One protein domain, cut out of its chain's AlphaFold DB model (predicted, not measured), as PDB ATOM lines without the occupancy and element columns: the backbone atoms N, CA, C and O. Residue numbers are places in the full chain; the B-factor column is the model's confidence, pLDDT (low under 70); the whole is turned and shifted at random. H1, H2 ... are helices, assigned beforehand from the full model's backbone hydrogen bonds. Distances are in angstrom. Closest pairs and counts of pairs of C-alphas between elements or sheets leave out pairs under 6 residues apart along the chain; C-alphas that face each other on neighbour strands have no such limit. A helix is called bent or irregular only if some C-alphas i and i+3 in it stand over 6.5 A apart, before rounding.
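What this domain is: This is residues 437 to 511 of the 1127 residues of the protein "Vesicular-fusion protein sec18" of Fusarium oxysporum f. sp. cubense (strain race 4) (UniProt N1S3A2). One long helix, H3, lies along much of the long axis, and H5 crosses it at a steep angle; short H1 and H2 are loosely set round this crossed pair. Beyond the last residue of H3 the backbone goes out in a thin loop, of which residues 484 to 489 stick out, and folds back through the small, poorly formed H4 to H5. The printed part has 75 residues with five named helices, H1 to H5 in order, and no named strand; the class is all helix. It is compact, with a radius of gyration of the C-alphas of 13.0 A, yet its outline is elongated, with spans of 39 by 25 by 18 A.

Where its parts are: Find C-alpha 437 at (195.036, 169.753, 154.228); there H1 begins and runs through residues 437 to 442. Next comes H2, residues 452 to 458, 9.9 A from first to last C-alpha. Look then at C-alpha 464, (202.826, 172.151, 144.103), where H3 begins; it runs through residues 464 to 480, 24.3 A from first to last C-alpha. H4 is residues 492 to 496, and it is irregular: C-alphas 492 and 495 are 7.8 A apart. H5, residues 501 to 510, is 14.6 A long and ends at C-alpha 510, (188.344, 170.840, 136.927).

How they stand to each other: Start with H3 and H5, which touch; their closest C-alphas, those of Ala 474 and Asp 503, are 4.7 A apart. Their lines stand at a steep tilt of 62 degrees, opposite ways. Go back to Thr 437 to find H1 close to H3 but not clearly touching it: the closest C-alphas, those of Thr 437 and Val 471, are 7.3 A apart. H2 and H5 are near each other, with 7 pairs of C-alphas within 10 A. H4 is apart from H1, H2, H3 and H5. In H1, H2 and H5 every O i to N i+4 pair is within hydrogen-bond range; in H3 12 of 13 are, and in H4 0 of 1, beside 1 of 2 O i to N i+3 pairs.

The domain as a whole: The two C-alphas farthest apart are those of Asn 461 and Lys 492, 39.2 A. The printed part has no cut. The link from H3 to H4, 11 residues, is long; residues 484 to 489 in it stand free. The links from H2 to H3 and from H4 to H5 are tight, and that from H1 to H2 is short. In the B-factor column you will find a mean pLDDT of 82.1 over the printed part; residues 483 to 495 are under 70, where the model's confidence is low.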
ATOM      1  N   THR A 437     196.179 170.274 153.456       88.50
ATOM      2  CA  THR A 437     195.036 169.753 154.228       88.50
ATOM      3  C   THR A 437     195.246 169.814 155.744       88.50
ATOM      4  O   THR A 437     194.268 169.729 156.485       88.50
ATOM      5  N   SER A 438     196.470 170.055 156.239       87.06
ATOM      6  CA  SER A 438     196.770 170.137 157.683       87.06
ATOM      7  C   SER A 438     195.879 171.119 158.452       87.06
ATOM      8  O   SER A 438     195.554 170.873 159.613       87.06
ATOM      9  N   LYS A 439     195.453 172.219 157.814       84.75
ATOM     10  CA  LYS A 439     194.531 173.202 158.406       84.75
ATOM     11  C   LYS A 439     193.084 172.712 158.439       84.75
ATOM     12  O   LYS A 439     192.359 173.072 159.355       84.75
ATOM     13  N   PHE A 440     192.671 171.893 157.472       85.81
ATOM     14  CA  PHE A 440     191.342 171.284 157.468       85.81
ATOM     15  C   PHE A 440     191.267 170.185 158.534       85.81
ATOM     16  O   PHE A 440     190.338 170.182 159.332       85.81
ATOM     17  N   ALA A 441     192.298 169.338 158.631       83.31
ATOM     18  CA  ALA A 441     192.402 168.305 159.661       83.31
ATOM     19  C   ALA A 441     192.465 168.888 161.090       83.31
ATOM     20  O   ALA A 441     191.760 168.417 161.975       83.31
ATOM     21  N   LYS A 442     193.249 169.956 161.321       86.62
ATOM     22  CA  LYS A 442     193.324 170.637 162.635       86.62
ATOM     23  C   LYS A 442     192.013 171.297 163.082       86.62
ATOM     24  O   LYS A 442     191.861 171.547 164.273       86.62
ATOM     25  N   ASN A 443     191.101 171.566 162.150       85.88
ATOM     26  CA  ASN A 443     189.819 172.222 162.404       85.88
ATOM     27  C   ASN A 443     188.618 171.257 162.276       85.88
ATOM     28  O   ASN A 443     187.484 171.722 162.277       85.88
ATOM     29  N   ASP A 444     188.856 169.950 162.115       83.62
ATOM     30  CA  ASP A 444     187.840 168.913 161.841       83.62
ATOM     31  C   ASP A 444     186.966 169.155 160.581       83.62
ATOM     32  O   ASP A 444     185.852 168.653 160.452       83.62
ATOM     33  N   ILE A 445     187.493 169.908 159.609       86.25
ATOM     34  CA  ILE A 445     186.839 170.235 158.324       86.25
ATOM     35  C   ILE A 445     187.097 169.151 157.260       86.25
ATOM     36  O   ILE A 445     186.386 169.082 156.260       86.25
ATOM     37  N   LEU A 446     188.107 168.297 157.438       87.75
ATOM     38  CA  LEU A 446     188.349 167.159 156.544       87.75
ATOM     39  C   LEU A 446     187.507 165.960 157.007       87.75
ATOM     40  O   LEU A 446     187.582 165.589 158.178       87.75
ATOM     41  N   ASP A 447     186.708 165.369 156.119       88.25
ATOM     42  CA  ASP A 447     185.954 164.149 156.432       88.25
ATOM     43  C   ASP A 447     186.879 162.910 156.446       88.25
ATOM     44  O   ASP A 447     187.979 162.915 155.889       88.25
ATOM     45  N   HIS A 448     186.443 161.833 157.102       84.38
ATOM     46  CA  HIS A 448     187.209 160.588 157.231       84.38
ATOM     47  C   HIS A 448     187.200 159.725 155.954       84.38
ATOM     48  O   HIS A 448     187.856 158.685 155.931       84.38
ATOM     49  N   ASP A 449     186.472 160.132 154.908       88.50
ATOM     50  CA  ASP A 449     186.425 159.441 153.613       88.50
ATOM     51  C   ASP A 449     187.594 159.800 152.671       88.50
ATOM     52  O   ASP A 449     187.752 159.167 151.630       88.50
ATOM     53  N   VAL A 450     188.428 160.786 153.028       88.50
ATOM     54  CA  VAL A 450     189.504 161.302 152.168       88.50
ATOM     55  C   VAL A 450     190.835 160.575 152.406       88.50
ATOM     56  O   VAL A 450     191.567 160.912 153.342       88.50
ATOM     57  N   ASP A 451     191.223 159.660 151.509       89.06
ATOM     58  CA  ASP A 451     192.599 159.143 151.482       89.06
ATOM     59  C   ASP A 451     193.551 160.086 150.723       89.06
ATOM     60  O   ASP A 451     193.496 160.261 149.502       89.06
ATOM     61  N   LEU A 452     194.488 160.681 151.462       90.69
ATOM     62  CA  LEU A 452     195.523 161.552 150.908       90.69
ATOM     63  C   LEU A 452     196.584 160.777 150.101       90.69
ATOM     64  O   LEU A 452     197.260 161.385 149.269       90.69
ATOM     65  N   ALA A 453     196.749 159.468 150.328       89.94
ATOM     66  CA  ALA A 453     197.679 158.618 149.582       89.94
ATOM     67  C   ALA A 453     197.108 158.217 148.211       89.94
ATOM     68  O   ALA A 453     197.801 158.359 147.201       89.94
ATOM     69  N   GLU A 454     195.834 157.817 148.133       89.88
ATOM     70  CA  GLU A 454     195.136 157.666 146.849       89.88
ATOM     71  C   GLU A 454     195.151 158.981 146.047       89.88
ATOM     72  O   GLU A 454     195.492 158.988 144.861       89.88
ATOM     73  N   LEU A 455     194.917 160.128 146.695       89.31
ATOM     74  CA  LEU A 455     194.978 161.431 146.023       89.31
ATOM     75  C   LEU A 455     196.389 161.773 145.498       89.31
ATOM     76  O   LEU A 455     196.525 162.344 144.412       89.31
ATOM     77  N   ALA A 456     197.456 161.374 146.200       88.75
ATOM     78  CA  ALA A 456     198.838 161.513 145.722       88.75
ATOM     79  C   ALA A 456     199.138 160.647 144.478       88.75
ATOM     80  O   ALA A 456     199.935 161.048 143.622       88.75
ATOM     81  N   ARG A 457     198.470 159.493 144.342       85.94
ATOM     82  CA  ARG A 457     198.560 158.600 143.171       85.94
ATOM     83  C   ARG A 457     197.794 159.117 141.965       85.94
ATOM     84  O   ARG A 457     198.305 159.038 140.852       85.94
ATOM     85  N   LEU A 458     196.601 159.671 142.181       85.00
ATOM     86  CA  LEU A 458     195.773 160.252 141.119       85.00
ATOM     87  C   LEU A 458     196.388 161.543 140.546       85.00
ATOM     88  O   LEU A 458     196.284 161.808 139.352       85.00
ATOM     89  N   THR A 459     197.110 162.321 141.359       85.19
ATOM     90  CA  THR A 459     197.728 163.605 140.961       85.19
ATOM     91  C   THR A 459     199.065 163.478 140.202       85.19
ATOM     92  O   THR A 459     199.993 164.264 140.409       85.19
ATOM     93  N   LYS A 460     199.205 162.501 139.290       78.94
ATOM     94  CA  LYS A 460     200.444 162.299 138.504       78.94
ATOM     95  C   LYS A 460     200.853 163.579 137.747       78.94
ATOM     96  O   LYS A 460     200.050 164.168 137.029       78.94
ATOM     97  N   ASN A 461     202.125 163.972 137.871       76.12
ATOM     98  CA  ASN A 461     202.739 165.200 137.326       76.12
ATOM     99  C   ASN A 461     202.226 166.553 137.874       76.12
ATOM    100  O   ASN A 461     202.696 167.587 137.398       76.12
ATOM    101  N   TYR A 462     201.313 166.602 138.853       82.75
ATOM    102  CA  TYR A 462     200.853 167.891 139.394       82.75
ATOM    103  C   TYR A 462     202.001 168.612 140.117       82.75
ATOM    104  O   TYR A 462     202.651 168.055 141.005       82.75
ATOM    105  N   SER A 463     202.223 169.882 139.780       86.44
ATOM    106  CA  SER A 463     203.112 170.774 140.523       86.44
ATOM    107  C   SER A 463     202.491 171.200 141.860       86.44
ATOM    108  O   SER A 463     201.274 171.143 142.056       86.44
ATOM    109  N   GLY A 464     203.312 171.696 142.794       86.81
ATOM    110  CA  GLY A 464     202.826 172.151 144.103       86.81
ATOM    111  C   GLY A 464     201.756 173.250 144.017       86.81
ATOM    112  O   GLY A 464     200.824 173.268 144.819       86.81
ATOM    113  N   ALA A 465     201.830 174.125 143.008       87.25
ATOM    114  CA  ALA A 465     200.803 175.134 142.748       87.25
ATOM    115  C   ALA A 465     199.461 174.533 142.286       87.25
ATOM    116  O   ALA A 465     198.408 175.048 142.663       87.25
ATOM    117  N   GLU A 466     199.484 173.444 141.515       89.06
ATOM    118  CA  GLU A 466     198.282 172.751 141.035       89.06
ATOM    119  C   GLU A 466     197.651 171.903 142.141       89.06
ATOM    120  O   GLU A 466     196.437 171.933 142.297       89.06
ATOM    121  N   ILE A 467     198.452 171.262 143.000       90.56
ATOM    122  CA  ILE A 467     197.962 170.602 144.225       90.56
ATOM    123  C   ILE A 467     197.302 171.628 145.161       90.56
ATOM    124  O   ILE A 467     196.197 171.412 145.661       90.56
ATOM    125  N   ALA A 468     197.924 172.796 145.348       89.19
ATOM    126  CA  ALA A 468     197.328 173.902 146.096       89.19
ATOM    127  C   ALA A 468     196.072 174.489 145.417       89.19
ATOM    128  O   ALA A 468     195.259 175.122 146.090       89.19
ATOM    129  N   GLY A 469     195.917 174.313 144.101       90.38
ATOM    130  CA  GLY A 469     194.703 174.623 143.344       90.38
ATOM    131  C   GLY A 469     193.604 173.589 143.581       90.38
ATOM    132  O   GLY A 469     192.492 173.960 143.943       90.38
ATOM    133  N   LEU A 470     193.938 172.303 143.487       91.75
ATOM    134  CA  LEU A 470     193.049 171.162 143.702       91.75
ATOM    135  C   LEU A 470     192.408 171.183 145.098       91.75
ATOM    136  O   LEU A 470     191.191 171.083 145.228       91.75
ATOM    137  N   VAL A 471     193.208 171.417 146.145       91.94
ATOM    138  CA  VAL A 471     192.713 171.529 147.532       91.94
ATOM    139  C   VAL A 471     191.792 172.749 147.721       91.94
ATOM    140  O   VAL A 471     190.869 172.703 148.535       91.94
ATOM    141  N   LYS A 472     191.988 173.836 146.957       90.81
ATOM    142  CA  LYS A 472     191.074 174.995 146.955       90.81
ATOM    143  C   LYS A 472     189.794 174.730 146.168       90.81
ATOM    144  O   LYS A 472     188.743 175.184 146.604       90.81
ATOM    145  N   ALA A 473     189.877 174.024 145.043       90.88
ATOM    146  CA  ALA A 473     188.717 173.649 144.243       90.88
ATOM    147  C   ALA A 473     187.795 172.715 145.043       90.88
ATOM    148  O   ALA A 473     186.625 173.037 145.192       90.88
ATOM    149  N   ALA A 474     188.332 171.687 145.710       90.94
ATOM    150  CA  ALA A 474     187.546 170.820 146.597       90.94
ATOM    151  C   ALA A 474     186.865 171.604 147.741       90.94
ATOM    152  O   ALA A 474     185.691 171.392 148.044       90.94
ATOM    153  N   ALA A 475     187.561 172.579 148.339       89.38
ATOM    154  CA  ALA A 475     186.953 173.480 149.317       89.38
ATOM    155  C   ALA A 475     185.854 174.375 148.699       89.38
ATOM    156  O   ALA A 475     184.832 174.613 149.337       89.38
ATOM    157  N   ALA A 476     186.018 174.837 147.454       88.25
ATOM    158  CA  ALA A 476     184.998 175.594 146.724       88.25
ATOM    159  C   ALA A 476     183.761 174.743 146.386       88.25
ATOM    160  O   ALA A 476     182.640 175.220 146.562       88.25
ATOM    161  N   SER A 477     183.940 173.477 145.999       87.19
ATOM    162  CA  SER A 477     182.849 172.511 145.822       87.19
ATOM    163  C   SER A 477     182.091 172.295 147.136       87.19
ATOM    164  O   SER A 477     180.860 172.358 147.155       87.19
ATOM    165  N   ALA A 478     182.808 172.149 148.256       87.06
ATOM    166  CA  ALA A 478     182.205 172.045 149.583       87.06
ATOM    167  C   ALA A 478     181.434 173.319 149.989       87.06
ATOM    168  O   ALA A 478     180.325 173.205 150.506       87.06
ATOM    169  N   PHE A 479     181.937 174.528 149.704       84.50
ATOM    170  CA  PHE A 479     181.178 175.771 149.922       84.50
ATOM    171  C   PHE A 479     179.922 175.842 149.038       84.50
ATOM    172  O   PHE A 479     178.839 176.183 149.520       84.50
ATOM    173  N   SER A 480     180.038 175.473 147.757       82.38
ATOM    174  CA  SER A 480     178.912 175.436 146.816       82.38
ATOM    175  C   SER A 480     177.827 174.450 147.260       82.38
ATOM    176  O   SER A 480     176.645 174.738 147.108       82.38
ATOM    177  N   ARG A 481     178.209 173.320 147.868       79.62
ATOM    178  CA  ARG A 481     177.301 172.289 148.401       79.62
ATOM    179  C   ARG A 481     176.429 172.759 149.581       79.62
ATOM    180  O   ARG A 481     175.448 172.089 149.887       79.62
ATOM    181  N   HIS A 482     176.741 173.897 150.211       75.44
ATOM    182  CA  HIS A 482     175.968 174.476 151.328       75.44
ATOM    183  C   HIS A 482     175.456 175.905 151.040       75.44
ATOM    184  O   HIS A 482     174.924 176.572 151.934       75.44
ATOM    185  N   THR A 483     175.597 176.376 149.795       69.62
ATOM    186  CA  THR A 483     175.146 177.699 149.338       69.62
ATOM    187  C   THR A 483     174.040 177.532 148.299       69.62
ATOM    188  O   THR A 483     174.266 176.951 147.241       69.62
ATOM    189  N   ASP A 484     172.845 178.054 148.579       60.44
ATOM    190  CA  ASP A 484     171.701 177.915 147.677       60.44
ATOM    191  C   ASP A 484     171.877 178.762 146.403       60.44
ATOM    192  O   ASP A 484     172.023 179.982 146.457       60.44
ATOM    193  N   ALA A 485     171.831 178.135 145.226       57.91
ATOM    194  CA  ALA A 485     172.111 178.825 143.959       57.91
ATOM    195  C   ALA A 485     171.060 179.896 143.585       57.91
ATOM    196  O   ALA A 485     171.346 180.790 142.789       57.91
ATOM    197  N   ASN A 486     169.852 179.818 144.158       56.69
ATOM    198  CA  ASN A 486     168.735 180.731 143.878       56.69
ATOM    199  C   ASN A 486     168.569 181.867 144.904       56.69
ATOM    200  O   ASN A 486     167.823 182.811 144.641       56.69
ATOM    201  N   GLN A 487     169.221 181.794 146.069       55.16
ATOM    202  CA  GLN A 487     169.187 182.844 147.089       55.16
ATOM    203  C   GLN A 487     170.572 182.963 147.720       55.16
ATOM    204  O   GLN A 487     171.070 182.007 148.304       55.16
ATOM    205  N   ILE A 488     171.186 184.151 147.645       57.41
ATOM    206  CA  ILE A 488     172.510 184.433 148.233       57.41
ATOM    207  C   ILE A 488     172.364 184.629 149.756       57.41
ATOM    208  O   ILE A 488     172.629 185.688 150.323       57.41
ATOM    209  N   THR A 489     171.865 183.586 150.410       58.16
ATOM    210  CA  THR A 489     171.557 183.474 151.832       58.16
ATOM    211  C   THR A 489     172.133 182.155 152.307       58.16
ATOM    212  O   THR A 489     171.732 181.092 151.835       58.16
ATOM    213  N   VAL A 490     173.105 182.219 153.211       57.44
ATOM    214  CA  VAL A 490     173.832 181.027 153.649       57.44
ATOM    215  C   VAL A 490     172.921 180.142 154.504       57.44
ATOM    216  O   VAL A 490     172.189 180.642 155.362       57.44
ATOM    217  N   THR A 491     172.946 178.833 154.249       57.41
ATOM    218  CA  THR A 491     172.170 177.845 155.014       57.41
ATOM    219  C   THR A 491     172.691 177.730 156.455       57.41
ATOM    220  O   THR A 491     173.793 178.182 156.771       57.41
ATOM    221  N   LYS A 492     171.890 177.167 157.368       56.81
ATOM    222  CA  LYS A 492     172.217 177.156 158.808       56.81
ATOM    223  C   LYS A 492     173.270 176.120 159.218       56.81
ATOM    224  O   LYS A 492     173.784 176.214 160.326       56.81
ATOM    225  N   ASP A 493     173.624 175.183 158.342       61.28
ATOM    226  CA  ASP A 493     174.425 173.998 158.686       61.28
ATOM    227  C   ASP A 493     175.946 174.166 158.454       61.28
ATOM    228  O   ASP A 493     176.692 173.186 158.424       61.28
ATOM    229  N   ILE A 494     176.441 175.408 158.317       65.31
ATOM    230  CA  ILE A 494     177.875 175.704 158.092       65.31
ATOM    231  C   ILE A 494     178.765 175.142 159.214       65.31
ATOM    232  O   ILE A 494     179.896 174.732 158.964       65.31
ATOM    233  N   GLU A 495     178.267 175.123 160.455       66.38
ATOM    234  CA  GLU A 495     179.042 174.759 161.652       66.38
ATOM    235  C   GLU A 495     179.555 173.305 161.634       66.38
ATOM    236  O   GLU A 495     180.443 172.955 162.413       66.38
ATOM    237  N   HIS A 496     179.042 172.463 160.728       70.06
ATOM    238  CA  HIS A 496     179.477 171.078 160.514       70.06
ATOM    239  C   HIS A 496     179.902 170.798 159.055       70.06
ATOM    240  O   HIS A 496     179.920 169.648 158.610       70.06
ATOM    241  N   MET A 497     180.262 171.838 158.294       80.12
ATOM    242  CA  MET A 497     180.689 171.717 156.897       80.12
ATOM    243  C   MET A 497     182.028 170.965 156.764       80.12
ATOM    244  O   MET A 497     183.096 171.550 156.954       80.12
ATOM    245  N   LYS A 498     181.978 169.691 156.348       87.00
ATOM    246  CA  LYS A 498     183.171 168.901 155.989       87.00
ATOM    247  C   LYS A 498     183.379 168.762 154.479       87.00
ATOM    248  O   LYS A 498     182.410 168.612 153.727       87.00
ATOM    249  N   VAL A 499     184.645 168.784 154.059       88.62
ATOM    250  CA  VAL A 499     185.126 168.474 152.699       88.62
ATOM    251  C   VAL A 499     185.288 166.959 152.570       88.62
ATOM    252  O   VAL A 499     185.982 166.351 153.386       88.62
ATOM    253  N   LYS A 500     184.652 166.376 151.553       90.62
ATOM    254  CA  LYS A 500     184.529 164.930 151.313       90.62
ATOM    255  C   LYS A 500     185.340 164.471 150.104       90.62
ATOM    256  O   LYS A 500     185.689 165.278 149.239       90.62
ATOM    257  N   TRP A 501     185.534 163.162 149.967       90.94
ATOM    258  CA  TRP A 501     186.167 162.548 148.793       90.94
ATOM    259  C   TRP A 501     185.492 162.957 147.474       90.94
ATOM    260  O   TRP A 501     186.169 163.268 146.494       90.94
ATOM    261  N   SER A 502     184.159 163.073 147.464       90.19
ATOM    262  CA  SER A 502     183.392 163.545 146.302       90.19
ATOM    263  C   SER A 502     183.785 164.949 145.830       90.19
ATOM    264  O   SER A 502     183.768 165.216 144.630       90.19
ATOM    265  N   ASP A 503     184.146 165.843 146.757       90.88
ATOM    266  CA  ASP A 503     184.554 167.210 146.424       90.88
ATOM    267  C   ASP A 503     185.952 167.211 145.775       90.88
ATOM    268  O   ASP A 503     186.207 167.965 144.836       90.88
ATOM    269  N   PHE A 504     186.847 166.315 146.212       90.81
ATOM    270  CA  PHE A 504     188.159 166.107 145.588       90.81
ATOM    271  C   PHE A 504     188.068 165.445 144.206       90.81
ATOM    272  O   PHE A 504     188.805 165.839 143.303       90.81
ATOM    273  N   LEU A 505     187.148 164.496 144.004       89.38
ATOM    274  CA  LEU A 505     186.894 163.901 142.685       89.38
ATOM    275  C   LEU A 505     186.352 164.933 141.683       89.38
ATOM    276  O   LEU A 505     186.787 164.945 140.531       89.38
ATOM    277  N   LEU A 506     185.459 165.836 142.111       88.00
ATOM    278  CA  LEU A 506     185.019 166.955 141.269       88.00
ATOM    279  C   LEU A 506     186.207 167.866 140.921       88.00
ATOM    280  O   LEU A 506     186.453 168.147 139.748       88.00
ATOM    281  N   ALA A 507     186.992 168.254 141.928       90.00
ATOM    282  CA  ALA A 507     188.154 169.118 141.768       90.00
ATOM    283  C   ALA A 507     189.223 168.538 140.819       90.00
ATOM    284  O   ALA A 507     189.833 169.299 140.068       90.00
ATOM    285  N   LEU A 508     189.421 167.213 140.794       86.81
ATOM    286  CA  LEU A 508     190.315 166.529 139.844       86.81
ATOM    287  C   LEU A 508     189.845 166.663 138.383       86.81
ATOM    288  O   LEU A 508     190.674 166.678 137.475       86.81
ATOM    289  N   SER A 509     188.535 166.788 138.140       83.38
ATOM    290  CA  SER A 509     187.990 166.995 136.788       83.38
ATOM    291  C   SER A 509     188.138 168.442 136.286       83.38
ATOM    292  O   SER A 509     188.259 168.674 135.077       83.38
ATOM    293  N   GLU A 510     188.177 169.409 137.210       83.69
ATOM    294  CA  GLU A 510     188.344 170.840 136.927       83.69
ATOM    295  C   GLU A 510     189.825 171.250 136.824       83.69
ATOM    296  O   GLU A 510     190.232 171.912 135.864       83.69
ATOM    297  N   VAL A 511     190.651 170.857 137.801       84.00
ATOM    298  CA  VAL A 511     192.047 171.301 137.951       84.00
ATOM    299  C   VAL A 511     192.990 170.382 137.176       84.00
ATOM    300  O   VAL A 511     193.679 169.537 137.738       84.00
TER     301      VAL A 511